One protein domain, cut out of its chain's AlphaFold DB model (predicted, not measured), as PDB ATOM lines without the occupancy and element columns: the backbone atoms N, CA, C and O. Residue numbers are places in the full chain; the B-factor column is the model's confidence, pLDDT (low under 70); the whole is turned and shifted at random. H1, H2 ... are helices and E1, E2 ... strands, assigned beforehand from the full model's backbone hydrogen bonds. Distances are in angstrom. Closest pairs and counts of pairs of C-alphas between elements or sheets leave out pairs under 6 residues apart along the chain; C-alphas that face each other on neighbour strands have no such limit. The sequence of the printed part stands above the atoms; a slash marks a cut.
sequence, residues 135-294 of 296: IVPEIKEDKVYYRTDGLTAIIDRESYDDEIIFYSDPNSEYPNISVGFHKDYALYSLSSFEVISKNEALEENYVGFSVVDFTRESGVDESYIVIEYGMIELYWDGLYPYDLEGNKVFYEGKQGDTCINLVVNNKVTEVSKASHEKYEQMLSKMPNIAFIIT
ATOM      1  N   ILE A 135      24.991  18.662  91.807       93.81
ATOM      2  CA  ILE A 135      25.577  17.613  92.624       93.81
ATOM      3  C   ILE A 135      24.576  17.246  93.716       93.81
ATOM      4  O   ILE A 135      24.227  18.066  94.567       93.81
ATOM      5  N   VAL A 136      24.127  15.993  93.714       93.50
ATOM      6  CA  VAL A 136      23.238  15.484  94.761       93.50
ATOM      7  C   VAL A 136      24.006  15.424  96.091       93.50
ATOM      8  O   VAL A 136      25.053  14.774  96.148       93.50
ATOM      9  N   PRO A 137      23.509  16.057  97.171       95.81
ATOM     10  CA  PRO A 137      24.178  16.025  98.465       95.81
ATOM     11  C   PRO A 137      24.162  14.618  99.069       95.81
ATOM     12  O   PRO A 137      23.115  13.977  99.183       95.81
ATOM     13  N   GLU A 138      25.310  14.167  99.565       97.31
ATOM     14  CA  GLU A 138      25.401  13.006 100.443       97.31
ATOM     15  C   GLU A 138      25.456  13.461 101.903       97.31
ATOM     16  O   GLU A 138      26.464  13.993 102.364       97.31
ATOM     17  N   ILE A 139      24.385  13.224 102.658       95.88
ATOM     18  CA  ILE A 139      24.310  13.601 104.075       95.88
ATOM     19  C   ILE A 139      24.790  12.430 104.938       95.88
ATOM     20  O   ILE A 139      24.189  11.352 104.913       95.88
ATOM     21  N   LYS A 140      25.854  12.633 105.725       95.00
ATOM     22  CA  LYS A 140      26.394  11.627 106.656       95.00
ATOM     23  C   LYS A 140      26.745  12.278 107.980       95.00
ATOM     24  O   LYS A 140      27.459  13.270 108.000       95.00
ATOM     25  N   GLU A 141      26.275  11.675 109.067       92.56
ATOM     26  CA  GLU A 141      26.572  12.136 110.428       92.56
ATOM     27  C   GLU A 141      26.287  13.647 110.581       92.56
ATOM     28  O   GLU A 141      25.126  14.062 110.462       92.56
ATOM     29  N   ASP A 142      27.332  14.440 110.815       95.69
ATOM     30  CA  ASP A 142      27.358  15.889 111.022       95.69
ATOM     31  C   ASP A 142      27.794  16.690 109.780       95.69
ATOM     32  O   ASP A 142      27.930  17.911 109.862       95.69
ATOM     33  N   LYS A 143      27.968  16.044 108.618       97.38
ATOM     34  CA  LYS A 143      28.459  16.670 107.380       97.38
ATOM     35  C   LYS A 143      27.549  16.425 106.176       97.38
ATOM     36  O   LYS A 143      26.804  15.444 106.100       97.38
ATOM     37  N   VAL A 144      27.665  17.311 105.192       97.94
ATOM     38  CA  VAL A 144      27.099  17.140 103.848       97.94
ATOM     39  C   VAL A 144      28.230  17.197 102.834       97.94
ATOM     40  O   VAL A 144      29.061  18.102 102.882       97.94
ATOM     41  N   TYR A 145      28.267  16.215 101.936       97.69
ATOM     42  CA  TYR A 145      29.306  16.064 100.924       97.69
ATOM     43  C   TYR A 145      28.719  16.287  99.533       97.69
ATOM     44  O   TYR A 145      27.718  15.666  99.176       97.69
ATOM     45  N   TYR A 146      29.398  17.099  98.732       97.31
ATOM     46  CA  TYR A 146      29.111  17.300  97.316       97.31
ATOM     47  C   TYR A 146      30.309  16.797  96.524       97.31
ATOM     48  O   TYR A 146      31.385  17.395  96.561       97.31
ATOM     49  N   ARG A 147      30.144  15.644  95.877       95.69
ATOM     50  CA  ARG A 147      31.236  14.916  95.230       95.69
ATOM     51  C   ARG A 147      31.200  15.090  93.723       95.69
ATOM     52  O   ARG A 147      30.157  14.907  93.104       95.69
ATOM     53  N   THR A 148      32.367  15.374  93.166       93.06
ATOM     54  CA  THR A 148      32.651  15.381  91.730       93.06
ATOM     55  C   THR A 148      33.878  14.516  91.462       93.06
ATOM     56  O   THR A 148      34.558  14.085  92.400       93.06
ATOM     57  N   ASP A 149      34.192  14.293  90.190       89.50
ATOM     58  CA  ASP A 149      35.410  13.597  89.787       89.50
ATOM     59  C   ASP A 149      36.641  14.468  90.082       89.50
ATOM     60  O   ASP A 149      36.999  15.350  89.304       89.50
ATOM     61  N   GLY A 150      37.313  14.212  91.208       92.88
ATOM     62  CA  GLY A 150      38.564  14.875  91.588       92.88
ATOM     63  C   GLY A 150      38.432  15.994  92.627       92.88
ATOM     64  O   GLY A 150      39.441  16.401  93.200       92.88
ATOM     65  N   LEU A 151      37.216  16.439  92.964       96.12
ATOM     66  CA  LEU A 151      36.977  17.451  94.003       96.12
ATOM     67  C   LEU A 151      35.728  17.118  94.829       96.12
ATOM     68  O   LEU A 151      34.673  16.771  94.301       96.12
ATOM     69  N   THR A 152      35.834  17.229  96.150       97.56
ATOM     70  CA  THR A 152      34.697  17.119  97.071       97.56
ATOM     71  C   THR A 152      34.598  18.377  97.919       97.56
ATOM     72  O   THR A 152      35.562  18.732  98.594       97.56
ATOM     73  N   ALA A 153      33.425  19.007  97.921       97.44
ATOM     74  CA  ALA A 153      33.074  20.065  98.862       97.44
ATOM     75  C   ALA A 153      32.355  19.472 100.080       97.44
ATOM     76  O   ALA A 153      31.549  18.543  99.956       97.44
ATOM     77  N   ILE A 154      32.658  20.001 101.261       97.50
ATOM     78  CA  ILE A 154      32.133  19.536 102.543       97.50
ATOM     79  C   ILE A 154      31.642  20.738 103.331       97.50
ATOM     80  O   ILE A 154      32.384  21.701 103.520       97.50
ATOM     81  N   ILE A 155      30.419  20.642 103.840       97.56
ATOM     82  CA  ILE A 155      29.844  21.626 104.757       97.56
ATOM     83  C   ILE A 155      29.356  20.942 106.032       97.56
ATOM     84  O   ILE A 155      29.073  19.738 106.049       97.56
ATOM     85  N   ASP A 156      29.232  21.724 107.100       97.31
ATOM     86  CA  ASP A 156      28.531  21.291 108.304       97.31
ATOM     87  C   ASP A 156      27.050  21.068 108.008       97.31
ATOM     88  O   ASP A 156      26.411  21.846 107.298       97.31
ATOM     89  N   ARG A 157      26.477  20.010 108.583       96.12
ATOM     90  CA  ARG A 157      25.068  19.662 108.377       96.12
ATOM     91  C   ARG A 157      24.101  20.728 108.880       96.12
ATOM     92  O   ARG A 157      23.022  20.868 108.318       96.12
ATOM     93  N   GLU A 158      24.470  21.464 109.922       95.88
ATOM     94  CA  GLU A 158      23.671  22.587 110.428       95.88
ATOM     95  C   GLU A 158      23.644  23.790 109.476       95.88
ATOM     96  O   GLU A 158      22.718  24.591 109.543       95.88
ATOM     97  N   SER A 159      24.611  23.868 108.560       94.88
ATOM     98  CA  SER A 159      24.720  24.910 107.536       94.88
ATOM     99  C   SER A 159      24.082  24.498 106.203       94.88
ATOM    100  O   SER A 159      24.239  25.195 105.205       94.88
ATOM    101  N   TYR A 160      23.401  23.347 106.155       93.94
ATOM    102  CA  TYR A 160      22.684  22.893 104.967       93.94
ATOM    103  C   TYR A 160      21.412  23.729 104.754       93.94
ATOM    104  O   TYR A 160      20.510  23.715 105.591       93.94
ATOM    105  N   ASP A 161      21.343  24.410 103.613       91.25
ATOM    106  CA  ASP A 161      20.193  25.178 103.128       91.25
ATOM    107  C   ASP A 161      19.795  24.591 101.764       91.25
ATOM    108  O   ASP A 161      20.635  24.483 100.869       91.25
ATOM    109  N   ASP A 162      18.540  24.165 101.612       87.69
ATOM    110  CA  ASP A 162      18.017  23.576 100.375       87.69
ATOM    111  C   ASP A 162      17.887  24.598  99.236       87.69
ATOM    112  O   ASP A 162      17.807  24.218  98.064       87.69
ATOM    113  N   GLU A 163      17.931  25.893  99.558       88.19
ATOM    114  CA  GLU A 163      18.031  26.970  98.579       88.19
ATOM    115  C   GLU A 163      19.456  27.128  98.020       88.19
ATOM    116  O   GLU A 163      19.631  27.778  96.988       88.19
ATOM    117  N   ILE A 164      20.484  26.546  98.652       89.12
ATOM    118  CA  ILE A 164      21.871  26.580  98.166       89.12
ATOM    119  C   ILE A 164      22.180  25.278  97.437       89.12
ATOM    120  O   ILE A 164      22.122  24.185  97.997       89.12
ATOM    121  N   ILE A 165      22.570  25.397  96.172       89.81
ATOM    122  CA  ILE A 165      22.927  24.262  95.330       89.81
ATOM    123  C   ILE A 165      24.401  24.298  94.953       89.81
ATOM    124  O   ILE A 165      24.981  25.349  94.680       89.81
ATOM    125  N   PHE A 166      24.983  23.107  94.912       92.88
ATOM    126  CA  PHE A 166      26.330  22.860  94.427       92.88
ATOM    127  C   PHE A 166      26.213  22.200  93.059       92.88
ATOM    128  O   PHE A 166      25.388  21.305  92.862       92.88
ATOM    129  N   TYR A 167      27.015  22.649  92.106       91.56
ATOM    130  CA  TYR A 167      26.983  22.149  90.738       91.56
ATOM    131  C   TYR A 167      28.387  22.129  90.140       91.56
ATOM    132  O   TYR A 167      29.290  22.801  90.628       91.56
ATOM    133  N   SER A 168      28.578  21.335  89.097       90.81
ATOM    134  CA  SER A 168      29.852  21.179  88.397       90.81
ATOM    135  C   SER A 168      29.585  21.016  86.908       90.81
ATOM    136  O   SER A 168      28.543  20.484  86.525       90.81
ATOM    137  N   ASP A 169      30.497  21.506  86.068       88.12
ATOM    138  CA  ASP A 169      30.427  21.228  84.635       88.12
ATOM    139  C   ASP A 169      31.028  19.839  84.374       88.12
ATOM    140  O   ASP A 169      32.243  19.668  84.529       88.12
ATOM    141  N   PRO A 170      30.227  18.847  83.931       86.38
ATOM    142  CA  PRO A 170      30.713  17.490  83.684       86.38
ATOM    143  C   PRO A 170      31.753  17.408  82.555       86.38
ATOM    144  O   PRO A 170      32.344  16.350  82.334       86.38
ATOM    145  N   ASN A 171      31.955  18.490  81.802       86.75
ATOM    146  CA  ASN A 171      32.918  18.572  80.711       86.75
ATOM    147  C   ASN A 171      34.108  19.485  81.019       86.75
ATOM    148  O   ASN A 171      34.952  19.660  80.140       86.75
ATOM    149  N   SER A 172      34.200  20.033  82.236       85.69
ATOM    150  CA  SER A 172      35.346  20.844  82.643       85.69
ATOM    151  C   SER A 172      36.649  20.045  82.533       85.69
ATOM    152  O   SER A 172      36.719  18.867  82.900       85.69
ATOM    153  N   GLU A 173      37.698  20.691  82.021       84.31
ATOM    154  CA  GLU A 173      39.039  20.102  81.945       84.31
ATOM    155  C   GLU A 173      39.553  19.766  83.352       84.31
ATOM    156  O   GLU A 173      40.022  18.648  83.613       84.31
ATOM    157  N   TYR A 174      39.359  20.714  84.268       88.38
ATOM    158  CA  TYR A 174      39.717  20.614  85.669       88.38
ATOM    159  C   TYR A 174      38.498  20.325  86.556       88.38
ATOM    160  O   TYR A 174      37.422  20.881  86.315       88.38
ATOM    161  N   PRO A 175      38.643  19.481  87.602       92.50
ATOM    162  CA  PRO A 175      37.607  19.297  88.613       92.50
ATOM    163  C   PRO A 175      37.172  20.641  89.192       92.50
ATOM    164  O   PRO A 175      37.999  21.393  89.713       92.50
ATOM    165  N   ASN A 176      35.878  20.931  89.118       92.12
ATOM    166  CA  ASN A 176      35.318  22.187  89.585       92.12
ATOM    167  C   ASN A 176      34.048  21.961  90.404       92.12
ATOM    168  O   ASN A 176      33.333  20.976  90.235       92.12
ATOM    169  N   ILE A 177      33.777  22.885  91.316       93.50
ATOM    170  CA  ILE A 177      32.519  22.974  92.046       93.50
ATOM    171  C   ILE A 177      32.157  24.446  92.095       93.50
ATOM    172  O   ILE A 177      32.939  25.272  92.546       93.50
ATOM    173  N   SER A 178      30.945  24.772  91.697       90.62
ATOM    174  CA  SER A 178      30.373  26.095  91.862       90.62
ATOM    175  C   SER A 178      29.194  26.029  92.824       90.62
ATOM    176  O   SER A 178      28.534  24.996  92.976       90.62
ATOM    177  N   VAL A 179      28.939  27.148  93.490       89.69
ATOM    178  CA  VAL A 179      27.874  27.304  94.477       89.69
ATOM    179  C   VAL A 179      26.950  28.400  94.001       89.69
ATOM    180  O   VAL A 179      27.396  29.468  93.576       89.69
ATOM    181  N   GLY A 180      25.653  28.144  94.074       86.38
ATOM    182  CA  GLY A 180      24.655  29.125  93.704       86.38
ATOM    183  C   GLY A 180      23.376  28.991  94.505       86.38
ATOM    184  O   GLY A 180      23.096  27.958  95.104       86.38
ATOM    185  N   PHE A 181      22.584  30.052  94.495       81.62
ATOM    186  CA  PHE A 181      21.240  30.045  95.046       81.62
ATOM    187  C   PHE A 181      20.260  29.528  93.983       81.62
ATOM    188  O   PHE A 181      20.300  29.960  92.826       81.62
ATOM    189  N   HIS A 182      19.386  28.597  94.354       74.50
ATOM    190  CA  HIS A 182      18.365  28.017  93.492       74.50
ATOM    191  C   HIS A 182      17.006  28.670  93.737       74.50
ATOM    192  O   HIS A 182      16.516  28.725  94.861       74.50
ATOM    193  N   LYS A 183      16.334  29.089  92.658       66.94
ATOM    194  CA  LYS A 183      14.903  29.418  92.701       66.94
ATOM    195  C   LYS A 183      14.243  29.198  91.344       66.94
ATOM    196  O   LYS A 183      14.638  29.827  90.368       66.94
ATOM    197  N   ASP A 184      13.200  28.371  91.282       62.84
ATOM    198  CA  ASP A 184      12.396  28.131  90.068       62.84
ATOM    199  C   ASP A 184      13.233  27.654  88.851       62.84
ATOM    200  O   ASP A 184      13.036  28.120  87.726       62.84
ATOM    201  N   TYR A 185      14.209  26.760  89.070       59.50
ATOM    202  CA  TYR A 185      15.220  26.332  88.076       59.50
ATOM    203  C   TYR A 185      16.148  27.442  87.556       59.50
ATOM    204  O   TYR A 185      16.947  27.186  86.656       59.50
ATOM    205  N   ALA A 186      16.066  28.656  88.106       62.56
ATOM    206  CA  ALA A 186      17.066  29.690  87.898       62.56
ATOM    207  C   ALA A 186      18.188  29.531  88.927       62.56
ATOM    208  O   ALA A 186      17.941  29.285  90.112       62.56
ATOM    209  N   LEU A 187      19.416  29.688  88.446       72.75
ATOM    210  CA  LEU A 187      20.629  29.657  89.247       72.75
ATOM    211  C   LEU A 187      21.187  31.072  89.390       72.75
ATOM    212  O   LEU A 187      21.314  31.805  88.404       72.75
ATOM    213  N   TYR A 188      21.556  31.424  90.613       74.12
ATOM    214  CA  TYR A 188      22.278  32.644  90.946       74.12
ATOM    215  C   TYR A 188      23.656  32.223  91.450       74.12
ATOM    216  O   TYR A 188      23.744  31.684  92.548       74.12
ATOM    217  N   SER A 189      24.714  32.389  90.655       79.19
ATOM    218  CA  SER A 189      26.062  31.993  91.088       79.19
ATOM    219  C   SER A 189      26.498  32.863  92.263       79.19
ATOM    220  O   SER A 189      26.239  34.066  92.260       79.19
ATOM    221  N   LEU A 190      27.164  32.245  93.234       82.06
ATOM    222  CA  LEU A 190      27.704  32.892  94.433       82.06
ATOM    223  C   LEU A 190      29.224  32.736  94.525       82.06
ATOM    224  O   LEU A 190      29.916  33.670  94.906       82.06
ATOM    225  N   SER A 191      29.755  31.565  94.171       85.94
ATOM    226  CA  SER A 191      31.201  31.338  94.108       85.94
ATOM    227  C   SER A 191      31.530  30.165  93.183       85.94
ATOM    228  O   SER A 191      30.665  29.336  92.884       85.94
ATOM    229  N   SER A 192      32.768  30.110  92.696       89.38
ATOM    230  CA  SER A 192      33.263  29.029  91.847       89.38
ATOM    231  C   SER A 192      34.658  28.601  92.271       89.38
ATOM    232  O   SER A 192      35.557  29.431  92.397       89.38
ATOM    233  N   PHE A 193      34.829  27.294  92.423       92.69
ATOM    234  CA  PHE A 193      36.045  26.652  92.890       92.69
ATOM    235  C   PHE A 193      36.571  25.682  91.838       92.69
ATOM    236  O   PHE A 193      35.797  24.948  91.223       92.69
ATOM    237  N   GLU A 194      37.886  25.644  91.658       93.31
ATOM    238  CA  GLU A 194      38.530  24.786  90.662       93.31
ATOM    239  C   GLU A 194      39.846  24.213  91.185       93.31
ATOM    240  O   GLU A 194      40.552  24.844  91.978       93.31
ATOM    241  N   VAL A 195      40.165  22.994  90.749       94.38
ATOM    242  CA  VAL A 195      41.455  22.350  91.000       94.38
ATOM    243  C   VAL A 195      42.413  22.673  89.862       94.38
ATOM    244  O   VAL A 195      42.286  22.105  88.784       94.38
ATOM    245  N   ILE A 196      43.430  23.490  90.120       92.81
ATOM    246  CA  ILE A 196      44.449  23.837  89.119       92.81
ATOM    247  C   ILE A 196      45.842  23.406  89.563       92.81
ATOM    248  O   ILE A 196      46.101  23.176  90.752       92.81
ATOM    249  N   SER A 197      46.777  23.309  88.619       92.75
ATOM    250  CA  SER A 197      48.175  23.084  88.977       92.75
ATOM    251  C   SER A 197      48.793  24.352  89.578       92.75
ATOM    252  O   SER A 197      48.520  25.478  89.167       92.75
ATOM    253  N   LYS A 198      49.700  24.189  90.540       92.19
ATOM    254  CA  LYS A 198      50.416  25.318  91.148       92.19
ATOM    255  C   LYS A 198      51.303  26.058  90.145       92.19
ATOM    256  O   LYS A 198      51.564  27.241  90.332       92.19
ATOM    257  N   ASN A 199      51.779  25.371  89.105       92.56
ATOM    258  CA  ASN A 199      52.573  25.987  88.043       92.56
ATOM    259  C   ASN A 199      51.715  26.939  87.207       92.56
ATOM    260  O   ASN A 199      52.106  28.081  87.013       92.56
ATOM    261  N   GLU A 200      50.527  26.497  86.808       90.06
ATOM    262  CA  GLU A 200      49.547  27.322  86.098       90.06
ATOM    263  C   GLU A 200      49.117  28.527  86.942       90.06
ATOM    264  O   GLU A 200      49.176  29.665  86.481       90.06
ATOM    265  N   ALA A 201      48.851  28.319  88.238       87.81
ATOM    266  CA  ALA A 201      48.553  29.413  89.161       87.81
ATOM    267  C   ALA A 201      49.673  30.474  89.228       87.81
ATOM    268  O   ALA A 201      49.414  31.675  89.344       87.81
ATOM    269  N   LEU A 202      50.933  30.025  89.174       89.56
ATOM    270  CA  LEU A 202      52.116  30.888  89.167       89.56
ATOM    271  C   LEU A 202      52.300  31.612  87.830       89.56
ATOM    272  O   LEU A 202      52.722  32.768  87.840       89.56
ATOM    273  N   GLU A 203      51.988  30.966  86.705       90.88
ATOM    274  CA  GLU A 203      52.022  31.577  85.370       90.88
ATOM    275  C   GLU A 203      51.019  32.731  85.258       90.88
ATOM    276  O   GLU A 203      51.350  33.785  84.714       90.88
ATOM    277  N   GLU A 204      49.839  32.579  85.865       84.06
ATOM    278  CA  GLU A 204      48.827  33.637  85.956       84.06
ATOM    279  C   GLU A 204      49.083  34.639  87.093       84.06
ATOM    280  O   GLU A 204      48.348  35.616  87.247       84.06
ATOM    281  N   ASN A 205      50.133  34.430  87.894       84.00
ATOM    282  CA  ASN A 205      50.482  35.247  89.059       84.00
ATOM    283  C   ASN A 205      49.296  35.454  90.028       84.00
ATOM    284  O   ASN A 205      49.157  36.524  90.626       84.00
ATOM    285  N   TYR A 206      48.442  34.434  90.175       83.19
ATOM    286  CA  TYR A 206      47.232  34.464  91.008       83.19
ATOM    287  C   TYR A 206      46.261  35.611  90.674       83.19
ATOM    288  O   TYR A 206      45.531  36.103  91.536       83.19
ATOM    289  N   VAL A 207      46.266  36.099  89.431       81.06
ATOM    290  CA  VAL A 207      45.376  37.186  89.025       81.06
ATOM    291  C   VAL A 207      43.961  36.642  88.828       81.06
ATOM    292  O   VAL A 207      43.719  35.822  87.955       81.06
ATOM    293  N   GLY A 208      43.006  37.159  89.601       76.38
ATOM    294  CA  GLY A 208      41.582  36.838  89.441       76.38
ATOM    295  C   GLY A 208      41.073  35.669  90.288       76.38
ATOM    296  O   GLY A 208      39.897  35.328  90.185       76.38
ATOM    297  N   PHE A 209      41.909  35.090  91.155       86.38
ATOM    298  CA  PHE A 209      41.502  34.027  92.076       86.38
ATOM    299  C   PHE A 209      42.321  34.023  93.372       86.38
ATOM    300  O   PHE A 209      43.437  34.542  93.436       86.38
ATOM    301  N   SER A 210      41.766  33.409  94.413       90.62
ATOM    302  CA  SER A 210      42.410  33.193  95.710       90.62
ATOM    303  C   SER A 210      42.557  31.707  96.012       90.62
ATOM    304  O   SER A 210      41.671  30.915  95.717       90.62
ATOM    305  N   VAL A 211      43.673  31.315  96.626       91.50
ATOM    306  CA  VAL A 211      43.848  29.940  97.117       91.50
ATOM    307  C   VAL A 211      42.960  29.737  98.339       91.50
ATOM    308  O   VAL A 211      43.008  30.550  99.263       91.50
ATOM    309  N   VAL A 212      42.184  28.655  98.352       93.06
ATOM    310  CA  VAL A 212      41.357  28.265  99.503       93.06
ATOM    311  C   VAL A 212      42.022  27.137 100.283       93.06
ATOM    312  O   VAL A 212      42.921  26.472  99.774       93.06
ATOM    313  N   ASP A 213      41.597  26.913 101.523       92.62
ATOM    314  CA  ASP A 213      42.082  25.784 102.317       92.62
ATOM    315  C   ASP A 213      41.466  24.466 101.826       92.62
ATOM    316  O   ASP A 213      40.268  24.361 101.554       92.62
ATOM    317  N   PHE A 214      42.291  23.424 101.736       95.69
ATOM    318  CA  PHE A 214      41.863  22.099 101.297       95.69
ATOM    319  C   PHE A 214      42.755  20.999 101.872       95.69
ATOM    320  O   PHE A 214      43.854  21.230 102.380       95.69
ATOM    321  N   THR A 215      42.278  19.766 101.752       96.00
ATOM    322  CA  THR A 215      43.046  18.552 102.037       96.00
ATOM    323  C   THR A 215      43.164  17.694 100.778       96.00
ATOM    324  O   THR A 215      42.458  17.913  99.793       96.00
ATOM    325  N   ARG A 216      44.079  16.724 100.778       93.94
ATOM    326  CA  ARG A 216      44.273  15.796  99.658       93.94
ATOM    327  C   ARG A 216      44.129  14.360 100.131       93.94
ATOM    328  O   ARG A 216      44.635  14.001 101.194       93.94
ATOM    329  N   GLU A 217      43.487  13.529  99.320       93.06
ATOM    330  CA  GLU A 217      43.522  12.086  99.526       93.06
ATOM    331  C   GLU A 217      44.902  11.493  99.215       93.06
ATOM    332  O   GLU A 217      45.706  12.028  98.447       93.06
ATOM    333  N   SER A 218      45.176  10.329  99.805       88.50
ATOM    334  CA  SER A 218      46.453   9.643  99.623       88.50
ATOM    335  C   SER A 218      46.720   9.298  98.150       88.50
ATOM    336  O   SER A 218      45.973   8.553  97.504       88.50
ATOM    337  N   GLY A 219      47.847   9.787  97.629       84.44
ATOM    338  CA  GLY A 219      48.307   9.536  96.262       84.44
ATOM    339  C   GLY A 219      47.728  10.478  95.204       84.44
ATOM    340  O   GLY A 219      47.820  10.150  94.023       84.44
ATOM    341  N   VAL A 220      47.121  11.593  95.610       88.94
ATOM    342  CA  VAL A 220      46.896  12.764  94.749       88.94
ATOM    343  C   VAL A 220      48.210  13.545  94.617       88.94
ATOM    344  O   VAL A 220      48.999  13.587  95.561       88.94
ATOM    345  N   ASP A 221      48.467  14.137  93.451       86.69
ATOM    346  CA  ASP A 221      49.658  14.963  93.226       86.69
ATOM    347  C   ASP A 221      49.614  16.254  94.072       86.69
ATOM    348  O   ASP A 221      48.633  17.000  94.075       86.69
ATOM    349  N   GLU A 222      50.707  16.517  94.790       88.19
ATOM    350  CA  GLU A 222      50.903  17.681  95.662       88.19
ATOM    351  C   GLU A 222      50.961  19.009  94.893       88.19
ATOM    352  O   GLU A 222      50.857  20.084  95.493       88.19
ATOM    353  N   SER A 223      51.139  18.948  93.571       90.56
ATOM    354  CA  SER A 223      51.158  20.122  92.705       90.56
ATOM    355  C   SER A 223      49.778  20.761  92.523       90.56
ATOM    356  O   SER A 223      49.720  21.942  92.194       90.56
ATOM    357  N   TYR A 224      48.679  20.046  92.774       93.94
ATOM    358  CA  TYR A 224      47.330  20.590  92.597       93.94
ATOM    359  C   TYR A 224      46.869  21.399  93.796       93.94
ATOM    360  O   TYR A 224      47.009  20.955  94.935       93.94
ATOM    361  N   ILE A 225      46.285  22.561  93.545       94.69
ATOM    362  CA  ILE A 225      45.682  23.436  94.550       94.69
ATOM    363  C   ILE A 225      44.198  23.633  94.247       94.69
ATOM    364  O   ILE A 225      43.782  23.464  93.106       94.69
ATOM    365  N   VAL A 226      43.417  24.008  95.260       95.62
ATOM    366  CA  VAL A 226      42.053  24.509  95.056       95.62
ATOM    367  C   VAL A 226      42.093  26.030  95.087       95.62
ATOM    368  O   VAL A 226      42.684  26.626  95.995       95.62
ATOM    369  N   ILE A 227      41.475  26.651  94.092       93.50
ATOM    370  CA  ILE A 227      41.308  28.099  94.010       93.50
ATOM    371  C   ILE A 227      39.830  28.463  93.994       93.50
ATOM    372  O   ILE A 227      38.995  27.679  93.553       93.50
ATOM    373  N   GLU A 228      39.527  29.662  94.462       91.38
ATOM    374  CA  GLU A 228      38.253  30.343  94.296       91.38
ATOM    375  C   GLU A 228      38.444  31.464  93.281       91.38
ATOM    376  O   GLU A 228      39.265  32.361  93.491       91.38
ATOM    377  N   TYR A 229      37.694  31.426  92.182       81.06
ATOM    378  CA  TYR A 229      37.663  32.549  91.255       81.06
ATOM    379  C   TYR A 229      36.904  33.702  91.897       81.06
ATOM    380  O   TYR A 229      35.758  33.539  92.318       81.06
ATOM    381  N   GLY A 230      37.533  34.879  91.934       62.06
ATOM    382  CA  GLY A 230      36.858  36.088  92.382       62.06
ATOM    383  C   GLY A 230      35.626  36.293  91.514       62.06
ATOM    384  O   GLY A 230      35.741  36.374  90.286       62.06
ATOM    385  N   MET A 231      34.440  36.323  92.129       57.62
ATOM    386  CA  MET A 231      33.210  36.541  91.381       57.62
ATOM    387  C   MET A 231      33.358  37.850  90.608       57.62
ATOM    388  O   MET A 231      33.558  38.901  91.203       57.62
ATOM    389  N   ILE A 232      33.330  37.777  89.276       50.97
ATOM    390  CA  ILE A 232      33.513  38.926  88.385       50.97
ATOM    391  C   ILE A 232      32.389  39.931  88.694       50.97
ATOM    392  O   ILE A 232      31.264  39.784  88.216       50.97
ATOM    393  N   GLU A 233      32.707  40.924  89.528       43.91
ATOM    394  CA  GLU A 233      31.801  41.718  90.379       43.91
ATOM    395  C   GLU A 233      30.711  42.541  89.657       43.91
ATOM    396  O   GLU A 233      29.988  43.284  90.308       43.91
ATOM    397  N   LEU A 234      30.558  42.490  88.329       38.75
ATOM    398  CA  LEU A 234      29.798  43.529  87.609       38.75
ATOM    399  C   LEU A 234      28.840  43.059  86.507       38.75
ATOM    400  O   LEU A 234      28.110  43.886  85.965       38.75
ATOM    401  N   TYR A 235      28.783  41.766  86.170       50.25
ATOM    402  CA  TYR A 235      27.765  41.283  85.218       50.25
ATOM    403  C   TYR A 235      26.428  40.922  85.894       50.25
ATOM    404  O   TYR A 235      25.415  40.865  85.206       50.25
ATOM    405  N   TRP A 236      26.407  40.729  87.221       48.78
ATOM    406  CA  TRP A 236      25.290  40.127  87.968       48.78
ATOM    407  C   TRP A 236      24.153  41.073  88.354       48.78
ATOM    408  O   TRP A 236      22.995  40.656  88.318       48.78
ATOM    409  N   ASP A 237      24.438  42.349  88.622       47.34
ATOM    410  CA  ASP A 237      23.409  43.355  88.941       47.34
ATOM    411  C   ASP A 237      22.391  43.537  87.802       47.34
ATOM    412  O   ASP A 237      21.257  43.968  88.012       47.34
ATOM    413  N   GLY A 238      22.800  43.198  86.575       51.22
ATOM    414  CA  GLY A 238      21.949  43.169  85.390       51.22
ATOM    415  C   GLY A 238      21.345  41.799  85.072       51.22
ATOM    416  O   GLY A 238      20.629  41.682  84.083       51.22
ATOM    417  N   LEU A 239      21.631  40.753  85.848       55.34
ATOM    418  CA  LEU A 239      21.067  39.428  85.594       55.34
ATOM    419  C   LEU A 239      19.729  39.236  86.306       55.34
ATOM    420  O   LEU A 239      18.853  38.574  85.772       55.34
ATOM    421  N   TYR A 240      19.499  39.833  87.473       64.56
ATOM    422  CA  TYR A 240      18.205  39.694  88.142       64.56
ATOM    423  C   TYR A 240      17.839  40.986  88.852       64.56
ATOM    424  O   TYR A 240      18.375  41.254  89.923       64.56
ATOM    425  N   PRO A 241      16.927  41.783  88.282       71.69
ATOM    426  CA  PRO A 241      16.583  43.066  88.837       71.69
ATOM    427  C   PRO A 241      15.614  42.854  90.005       71.69
ATOM    428  O   PRO A 241      14.569  42.200  89.869       71.69
ATOM    429  N   TYR A 242      15.968  43.425  91.147       75.88
ATOM    430  CA  TYR A 242      15.124  43.506  92.332       75.88
ATOM    431  C   TYR A 242      14.696  44.955  92.588       75.88
ATOM    432  O   TYR A 242      15.383  45.897  92.186       75.88
ATOM    433  N   ASP A 243      13.551  45.137  93.237       78.81
ATOM    434  CA  ASP A 243      13.189  46.414  93.855       78.81
ATOM    435  C   ASP A 243      13.706  46.512  95.298       78.81
ATOM    436  O   ASP A 243      14.232  45.554  95.865       78.81
ATOM    437  N   LEU A 244      13.531  47.687  95.905       79.62
ATOM    438  CA  LEU A 244      13.936  47.974  97.286       79.62
ATOM    439  C   LEU A 244      13.203  47.114  98.335       79.62
ATOM    440  O   LEU A 244      13.620  47.077  99.488       79.62
ATOM    441  N   GLU A 245      12.116  46.436  97.960       81.25
ATOM    442  CA  GLU A 245      11.393  45.498  98.824       81.25
ATOM    443  C   GLU A 245      11.951  44.065  98.707       81.25
ATOM    444  O   GLU A 245      11.525  43.162  99.427       81.25
ATOM    445  N   GLY A 246      12.930  43.847  97.821       74.12
ATOM    446  CA  GLY A 246      13.541  42.549  97.558       74.12
ATOM    447  C   GLY A 246      12.705  41.658  96.639       74.12
ATOM    448  O   GLY A 246      12.966  40.451  96.557       74.12
ATOM    449  N   ASN A 247      11.715  42.221  95.941       78.25
ATOM    450  CA  ASN A 247      10.898  41.496  94.978       78.25
ATOM    451  C   ASN A 247      11.551  41.506  93.596       78.25
ATOM    452  O   ASN A 247      12.155  42.484  93.163       78.25
ATOM    453  N   LYS A 248      11.397  40.391  92.879       74.12
ATOM    454  CA  LYS A 248      11.784  40.268  91.470       74.12
ATOM    455  C   LYS A 248      10.944  41.244  90.636       74.12
ATOM    456  O   LYS A 248       9.720  41.127  90.640       74.12
ATOM    457  N   VAL A 249      11.570  42.138  89.869       68.25
ATOM    458  CA  VAL A 249      10.850  43.096  89.002       68.25
ATOM    459  C   VAL A 249      11.072  42.831  87.521       68.25
ATOM    460  O   VAL A 249      12.071  42.246  87.139       68.25
ATOM    461  N   PHE A 250      10.141  43.232  86.658       67.06
ATOM    462  CA  PHE A 250      10.400  43.289  85.216       67.06
ATOM    463  C   PHE A 250      11.115  44.609  84.916       67.06
ATOM    464  O   PHE A 250      10.668  45.658  85.374       67.06
ATOM    465  N   TYR A 251      12.220  44.566  84.175       60.56
ATOM    466  CA  TYR A 251      12.974  45.757  83.804       60.56
ATOM    467  C   TYR A 251      13.073  45.879  82.284       60.56
ATOM    468  O   TYR A 251      13.701  45.074  81.597       60.56
ATOM    469  N   GLU A 252      12.475  46.934  81.745       56.91
ATOM    470  CA  GLU A 252      12.580  47.267  80.331       56.91
ATOM    471  C   GLU A 252      13.713  48.279  80.121       56.91
ATOM    472  O   GLU A 252      13.659  49.411  80.601       56.91
ATOM    473  N   GLY A 253      14.749  47.882  79.375       56.31
ATOM    474  CA  GLY A 253      15.657  48.849  78.757       56.31
ATOM    475  C   GLY A 253      14.903  49.709  77.738       56.31
ATOM    476  O   GLY A 253      13.874  49.283  77.193       56.31
ATOM    477  N   LYS A 254      15.405  50.919  77.453       56.16
ATOM    478  CA  LYS A 254      14.833  51.728  76.369       56.16
ATOM    479  C   LYS A 254      14.984  50.972  75.051       56.16
ATOM    480  O   LYS A 254      15.941  50.233  74.845       56.16
ATOM    481  N   GLN A 255      14.030  51.164  74.145       50.44
ATOM    482  CA  GLN A 255      14.084  50.562  72.818       50.44
ATOM    483  C   GLN A 255      15.409  50.931  72.121       50.44
ATOM    484  O   GLN A 255      15.678  52.112  71.905       50.44
ATOM    485  N   GLY A 256      16.218  49.923  71.779       51.38
ATOM    486  CA  GLY A 256      17.542  50.094  71.164       51.38
ATOM    487  C   GLY A 256      18.735  49.988  72.122       51.38
ATOM    488  O   GLY A 256      19.865  49.931  71.643       51.38
ATOM    489  N   ASP A 257      18.511  49.912  73.438       51.47
ATOM    490  CA  ASP A 257      19.573  49.600  74.400       51.47
ATOM    491  C   ASP A 257      19.861  48.088  74.379       51.47
ATOM    492  O   ASP A 257      18.958  47.264  74.520       51.47
ATOM    493  N   THR A 258      21.131  47.713  74.219       48.69
ATOM    494  CA  THR A 258      21.584  46.307  74.221       48.69
ATOM    495  C   THR A 258      21.814  45.755  75.627       48.69
ATOM    496  O   THR A 258      22.091  44.567  75.795       48.69
ATOM    497  N   CYS A 259      21.707  46.604  76.648       54.34
ATOM    498  CA  CYS A 259      21.942  46.257  78.038       54.34
ATOM    499  C   CYS A 259      21.061  47.086  78.976       54.34
ATOM    500  O   CYS A 259      20.459  48.096  78.610       54.34
ATOM    501  N   ILE A 260      21.003  46.650  80.227       56.94
ATOM    502  CA  ILE A 260      20.378  47.413  81.300       56.94
ATOM    503  C   ILE A 260      21.287  48.589  81.609       56.94
ATOM    504  O   ILE A 260      22.452  48.407  81.963       56.94
ATOM    505  N   ASN A 261      20.747  49.801  81.521       61.38
ATOM    506  CA  ASN A 261      21.431  50.975  82.043       61.38
ATOM    507  C   ASN A 261      21.431  50.918  83.578       61.38
ATOM    508  O   ASN A 261      20.545  51.464  84.229       61.38
ATOM    509  N   LEU A 262      22.423  50.235  84.155       65.62
ATOM    510  CA  LEU A 262      22.638  50.151  85.606       65.62
ATOM    511  C   LEU A 262      23.092  51.498  86.193       65.62
ATOM    512  O   LEU A 262      22.933  51.738  87.391       65.62
ATOM    513  N   VAL A 263      23.577  52.404  85.337       67.31
ATOM    514  CA  VAL A 263      23.994  53.766  85.674       67.31
ATOM    515  C   VAL A 263      23.275  54.762  84.766       67.31
ATOM    516  O   VAL A 263      23.393  54.704  83.547       67.31
ATOM    517  N   VAL A 264      22.561  55.723  85.353       67.25
ATOM    518  CA  VAL A 264      21.886  56.812  84.631       67.25
ATOM    519  C   VAL A 264      22.385  58.141  85.183       67.25
ATOM    520  O   VAL A 264      22.367  58.361  86.392       67.25
ATOM    521  N   ASN A 265      22.838  59.049  84.311       74.50
ATOM    522  CA  ASN A 265      23.396  60.351  84.708       74.50
ATOM    523  C   ASN A 265      24.516  60.230  85.768       74.50
ATOM    524  O   ASN A 265      24.520  60.963  86.757       74.50
ATOM    525  N   ASN A 266      25.439  59.277  85.583       74.25
ATOM    526  CA  ASN A 266      26.518  58.940  86.525       74.25
ATOM    527  C   ASN A 266      26.043  58.523  87.932       74.25
ATOM    528  O   ASN A 266      26.804  58.621  88.895       74.25
ATOM    529  N   LYS A 267      24.796  58.060  88.079       73.62
ATOM    530  CA  LYS A 267      24.270  57.495  89.325       73.62
ATOM    531  C   LYS A 267      23.830  56.055  89.113       73.62
ATOM    532  O   LYS A 267      23.113  55.769  88.158       73.62
ATOM    533  N   VAL A 268      24.226  55.175  90.032       75.31
ATOM    534  CA  VAL A 268      23.727  53.795  90.095       75.31
ATOM    535  C   VAL A 268      22.213  53.827  90.313       75.31
ATOM    536  O   VAL A 268      21.727  54.547  91.194       75.31
ATOM    537  N   THR A 269      21.481  53.087  89.484       77.56
ATOM    538  CA  THR A 269      20.017  52.974  89.551       77.56
ATOM    539  C   THR A 269      19.562  52.279  90.834       77.56
ATOM    540  O   THR A 269      20.312  51.517  91.439       77.56
ATOM    541  N   GLU A 270      18.320  52.525  91.261       79.25
ATOM    542  CA  GLU A 270      17.742  51.856  92.439       79.25
ATOM    543  C   GLU A 270      17.685  50.339  92.259       79.25
ATOM    544  O   GLU A 270      18.019  49.608  93.182       79.25
ATOM    545  N   VAL A 271      17.365  49.875  91.048       77.12
ATOM    546  CA  VAL A 271      17.347  48.448  90.705       77.12
ATOM    547  C   VAL A 271      18.731  47.821  90.847       77.12
ATOM    548  O   VAL A 271      18.850  46.755  91.437       77.12
ATOM    549  N   SER A 272      19.790  48.476  90.361       77.88
ATOM    550  CA  SER A 272      21.160  47.967  90.524       77.88
ATOM    551  C   SER A 272      21.553  47.889  92.000       77.88
ATOM    552  O   SER A 272      22.062  46.861  92.427       77.88
ATOM    553  N   LYS A 273      21.228  48.910  92.804       79.88
ATOM    554  CA  LYS A 273      21.491  48.884  94.254       79.88
ATOM    555  C   LYS A 273      20.734  47.767  94.964       79.88
ATOM    556  O   LYS A 273      21.342  47.005  95.701       79.88
ATOM    557  N   ALA A 274      19.433  47.648  94.718       82.50
ATOM    558  CA  ALA A 274      18.600  46.616  95.323       82.50
ATOM    559  C   ALA A 274      19.045  45.202  94.920       82.50
ATOM    560  O   ALA A 274      19.045  44.288  95.740       82.50
ATOM    561  N   SER A 275      19.456  45.022  93.664       79.50
ATOM    562  CA  SER A 275      19.951  43.735  93.164       79.50
ATOM    563  C   SER A 275      21.289  43.367  93.796       79.50
ATOM    564  O   SER A 275      21.459  42.227  94.220       79.50
ATOM    565  N   HIS A 276      22.188  44.344  93.942       80.94
ATOM    566  CA  HIS A 276      23.446  44.174  94.657       80.94
ATOM    567  C   HIS A 276      23.211  43.833  96.138       80.94
ATOM    568  O   HIS A 276      23.722  42.835  96.633       80.94
ATOM    569  N   GLU A 277      22.351  44.579  96.837       82.44
ATOM    570  CA  GLU A 277      21.979  44.282  98.229       82.44
ATOM    571  C   GLU A 277      21.367  42.882  98.372       82.44
ATOM    572  O   GLU A 277      21.637  42.172  99.344       82.44
ATOM    573  N   LYS A 278      20.557  42.451  97.398       82.12
ATOM    574  CA  LYS A 278      19.982  41.106  97.394       82.12
ATOM    575  C   LYS A 278      21.042  40.027  97.184       82.12
ATOM    576  O   LYS A 278      20.965  38.984  97.834       82.12
ATOM    577  N   TYR A 279      22.003  40.270  96.299       81.31
ATOM    578  CA  TYR A 279      23.147  39.389  96.093       81.31
ATOM    579  C   TYR A 279      23.971  39.250  97.380       81.31
ATOM    580  O   TYR A 279      24.187  38.127  97.826       81.31
ATOM    581  N   GLU A 280      24.306  40.356  98.048       82.81
ATOM    582  CA  GLU A 280      25.028  40.339  99.329       82.81
ATOM    583  C   GLU A 280      24.272  39.548 100.414       82.81
ATOM    584  O   GLU A 280      24.866  38.781 101.173       82.81
ATOM    585  N   GLN A 281      22.937  39.652 100.459       84.69
ATOM    586  CA  GLN A 281      22.118  38.825 101.355       84.69
ATOM    587  C   GLN A 281      22.217  37.331 101.025       84.69
ATOM    588  O   GLN A 281      22.301  36.515 101.941       84.69
ATOM    589  N   MET A 282      22.185  36.952  99.744       84.12
ATOM    590  CA  MET A 282      22.333  35.550  99.334       84.12
ATOM    591  C   MET A 282      23.738  35.030  99.643       84.12
ATOM    592  O   MET A 282      23.873  33.940 100.191       84.12
ATOM    593  N   LEU A 283      24.767  35.833  99.369       84.19
ATOM    594  CA  LEU A 283      26.158  35.517  99.673       84.19
ATOM    595  C   LEU A 283      26.371  35.313 101.179       84.19
ATOM    596  O   LEU A 283      27.077  34.395 101.579       84.19
ATOM    597  N   SER A 284      25.682  36.089 102.025       86.94
ATOM    598  CA  SER A 284      25.754  35.943 103.487       86.94
ATOM    599  C   SER A 284      25.214  34.607 104.019       86.94
ATOM    600  O   SER A 284      25.516  34.237 105.152       86.94
ATOM    601  N   LYS A 285      24.425  33.881 103.213       88.12
ATOM    602  CA  LYS A 285      23.965  32.524 103.530       88.12
ATOM    603  C   LYS A 285      24.980  31.439 103.159       88.12
ATOM    604  O   LYS A 285      24.771  30.290 103.538       88.12
ATOM    605  N   MET A 286      26.028  31.761 102.394       88.94
ATOM    606  CA  MET A 286      26.982  30.758 101.923       88.94
ATOM    607  C   MET A 286      27.635  30.059 103.128       88.94
ATOM    608  O   MET A 286      28.186  30.737 104.000       88.94
ATOM    609  N   PRO A 287      27.564  28.718 103.217       92.06
ATOM    610  CA  PRO A 287      28.188  27.996 104.314       92.06
ATOM    611  C   PRO A 287      29.713  28.104 104.219       92.06
ATOM    612  O   PRO A 287      30.267  28.349 103.150       92.06
ATOM    613  N   ASN A 288      30.407  27.831 105.323       93.69
ATOM    614  CA  ASN A 288      31.839  27.558 105.255       93.69
ATOM    615  C   ASN A 288      32.053  26.226 104.528       93.69
ATOM    616  O   ASN A 288      31.481  25.206 104.922       93.69
ATOM    617  N   ILE A 289      32.881  26.237 103.486       95.38
ATOM    618  CA  ILE A 289      33.128  25.072 102.635       95.38
ATOM    619  C   ILE A 289      34.567  24.617 102.837       95.38
ATOM    620  O   ILE A 289      35.505  25.388 102.650       95.38
ATOM    621  N   ALA A 290      34.740  23.353 103.203       96.50
ATOM    622  CA  ALA A 290      36.031  22.684 103.180       96.50
ATOM    623  C   ALA A 290      36.144  21.817 101.924       96.50
ATOM    624  O   ALA A 290      35.157  21.230 101.477       96.50
ATOM    625  N   PHE A 291      37.357  21.680 101.390       97.62
ATOM    626  CA  PHE A 291      37.597  20.907 100.175       97.62
ATOM    627  C   PHE A 291      38.525  19.714 100.399       97.62
ATOM    628  O   PHE A 291      39.469  19.758 101.195       97.62
ATOM    629  N   ILE A 292      38.270  18.646  99.644       97.00
ATOM    630  CA  ILE A 292      39.170  17.503  99.490       97.00
ATOM    631  C   ILE A 292      39.422  17.281  98.000       97.00
ATOM    632  O   ILE A 292      38.477  17.043  97.246       97.00
ATOM    633  N   ILE A 293      40.688  17.311  97.581       96.06
ATOM    634  CA  ILE A 293      41.077  16.824  96.252       96.06
ATOM    635  C   ILE A 293      41.113  15.296  96.311       96.06
ATOM    636  O   ILE A 293      41.807  14.710  97.151       96.06
ATOM    637  N   THR A 294      40.356  14.662  95.423       92.38
ATOM    638  CA  THR A 294      40.196  13.203  95.345       92.38
ATOM    639  C   THR A 294      40.857  12.665  94.078       92.38
ATOM    640  O   THR A 294      41.228  13.427  93.182       92.38
TER     641      THR A 294
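Overview. This is residues 135 to 294 of the 296 residues of an uncharacterized protein of Caloranaerobacter azorensis H53214 (UniProt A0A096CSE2). Two strongly twisted sheets of five strands each, partly face to face with their strands crossed, make a sandwich; H2 and the long unnamed stretch of residues 230 to 269 extend the domain away from it, and short H1 sits beside E9. The printed part has 160 residues with two named helices and ten named strands, in the order E1 E2 E3 E4 E5 E6 H1 E7 E8 E9 H2 E10. One sheet runs E4 E5 E6 E9 E7, all antiparallel; the other runs E1 E2 E3 E10 E8, mixed. The class is mixed, helices and strands, with under half of the residues in named elements; the whole is only just loose, close to compact, with a radius of gyration of the C-alphas of 18.2 A and spans of 58 by 40 by 25 A.

Along the chain. Find C-alpha 186 at (17.066, 29.690, 87.898); from there E6, residues 186 to 197, runs 31.8 A and bends by 62 degrees at residue 190. In its sheet look for E4 at 164 to 167, E5 at 176 to 183 (21.9 A), E9 at 224 to 229 and E7 at 209 to 211. The other sheet has E1 at 138 to 140, E2 at 143 to 147, E3 at 151 to 156 (17.0 A), E8 at 214 to 216 and E10 at 290 to 293, ending at C-alpha 293 (41.077, 16.824, 96.252). H1 is residues 198 to 203; H2, residues 270 to 283, runs 19.8 A from (17.742, 51.856, 92.439).

Arrangement. Start at the hairpin E5 and E6, where N 179 and O 191 are 2.9 A apart. E4 E5 E6 is a meander, each strand the antiparallel neighbour of the one before, as is E1 E2 E3; look at N 165 and O 180, 2.8 A, and N 144 and O 155, 2.9 A. E6, H1, E7 is a split strand-helix-strand unit with E9 between its strands and a right-handed crossover. H1 is on this sheet, only just at the sheet's level, at a height of 3.9 A. H2 only grazes it with residues 279 to 283; the closest C-alphas of E6 and H2, Leu 190 and Leu 283, are 6.1 A apart. Across the sandwich the strands stand at 57 degrees; the closest C-alphas of E3 and E5, Leu 151 and Asn 176, are 6.7 A apart. E10 and E8 are parallel, with N 215 and O 291 at 2.9 A. In both helices every O i to N i+4 pair is within hydrogen-bond range.

Size, cuts and confidence. The C-alphas farthest apart, Ser 218 and Gln 255, are 58.7 A apart. The printed part has no cut, and E9 to H2 is the long link. Confidence is under 70 at residues 183 to 186, 230 to 240 and 249 to 264.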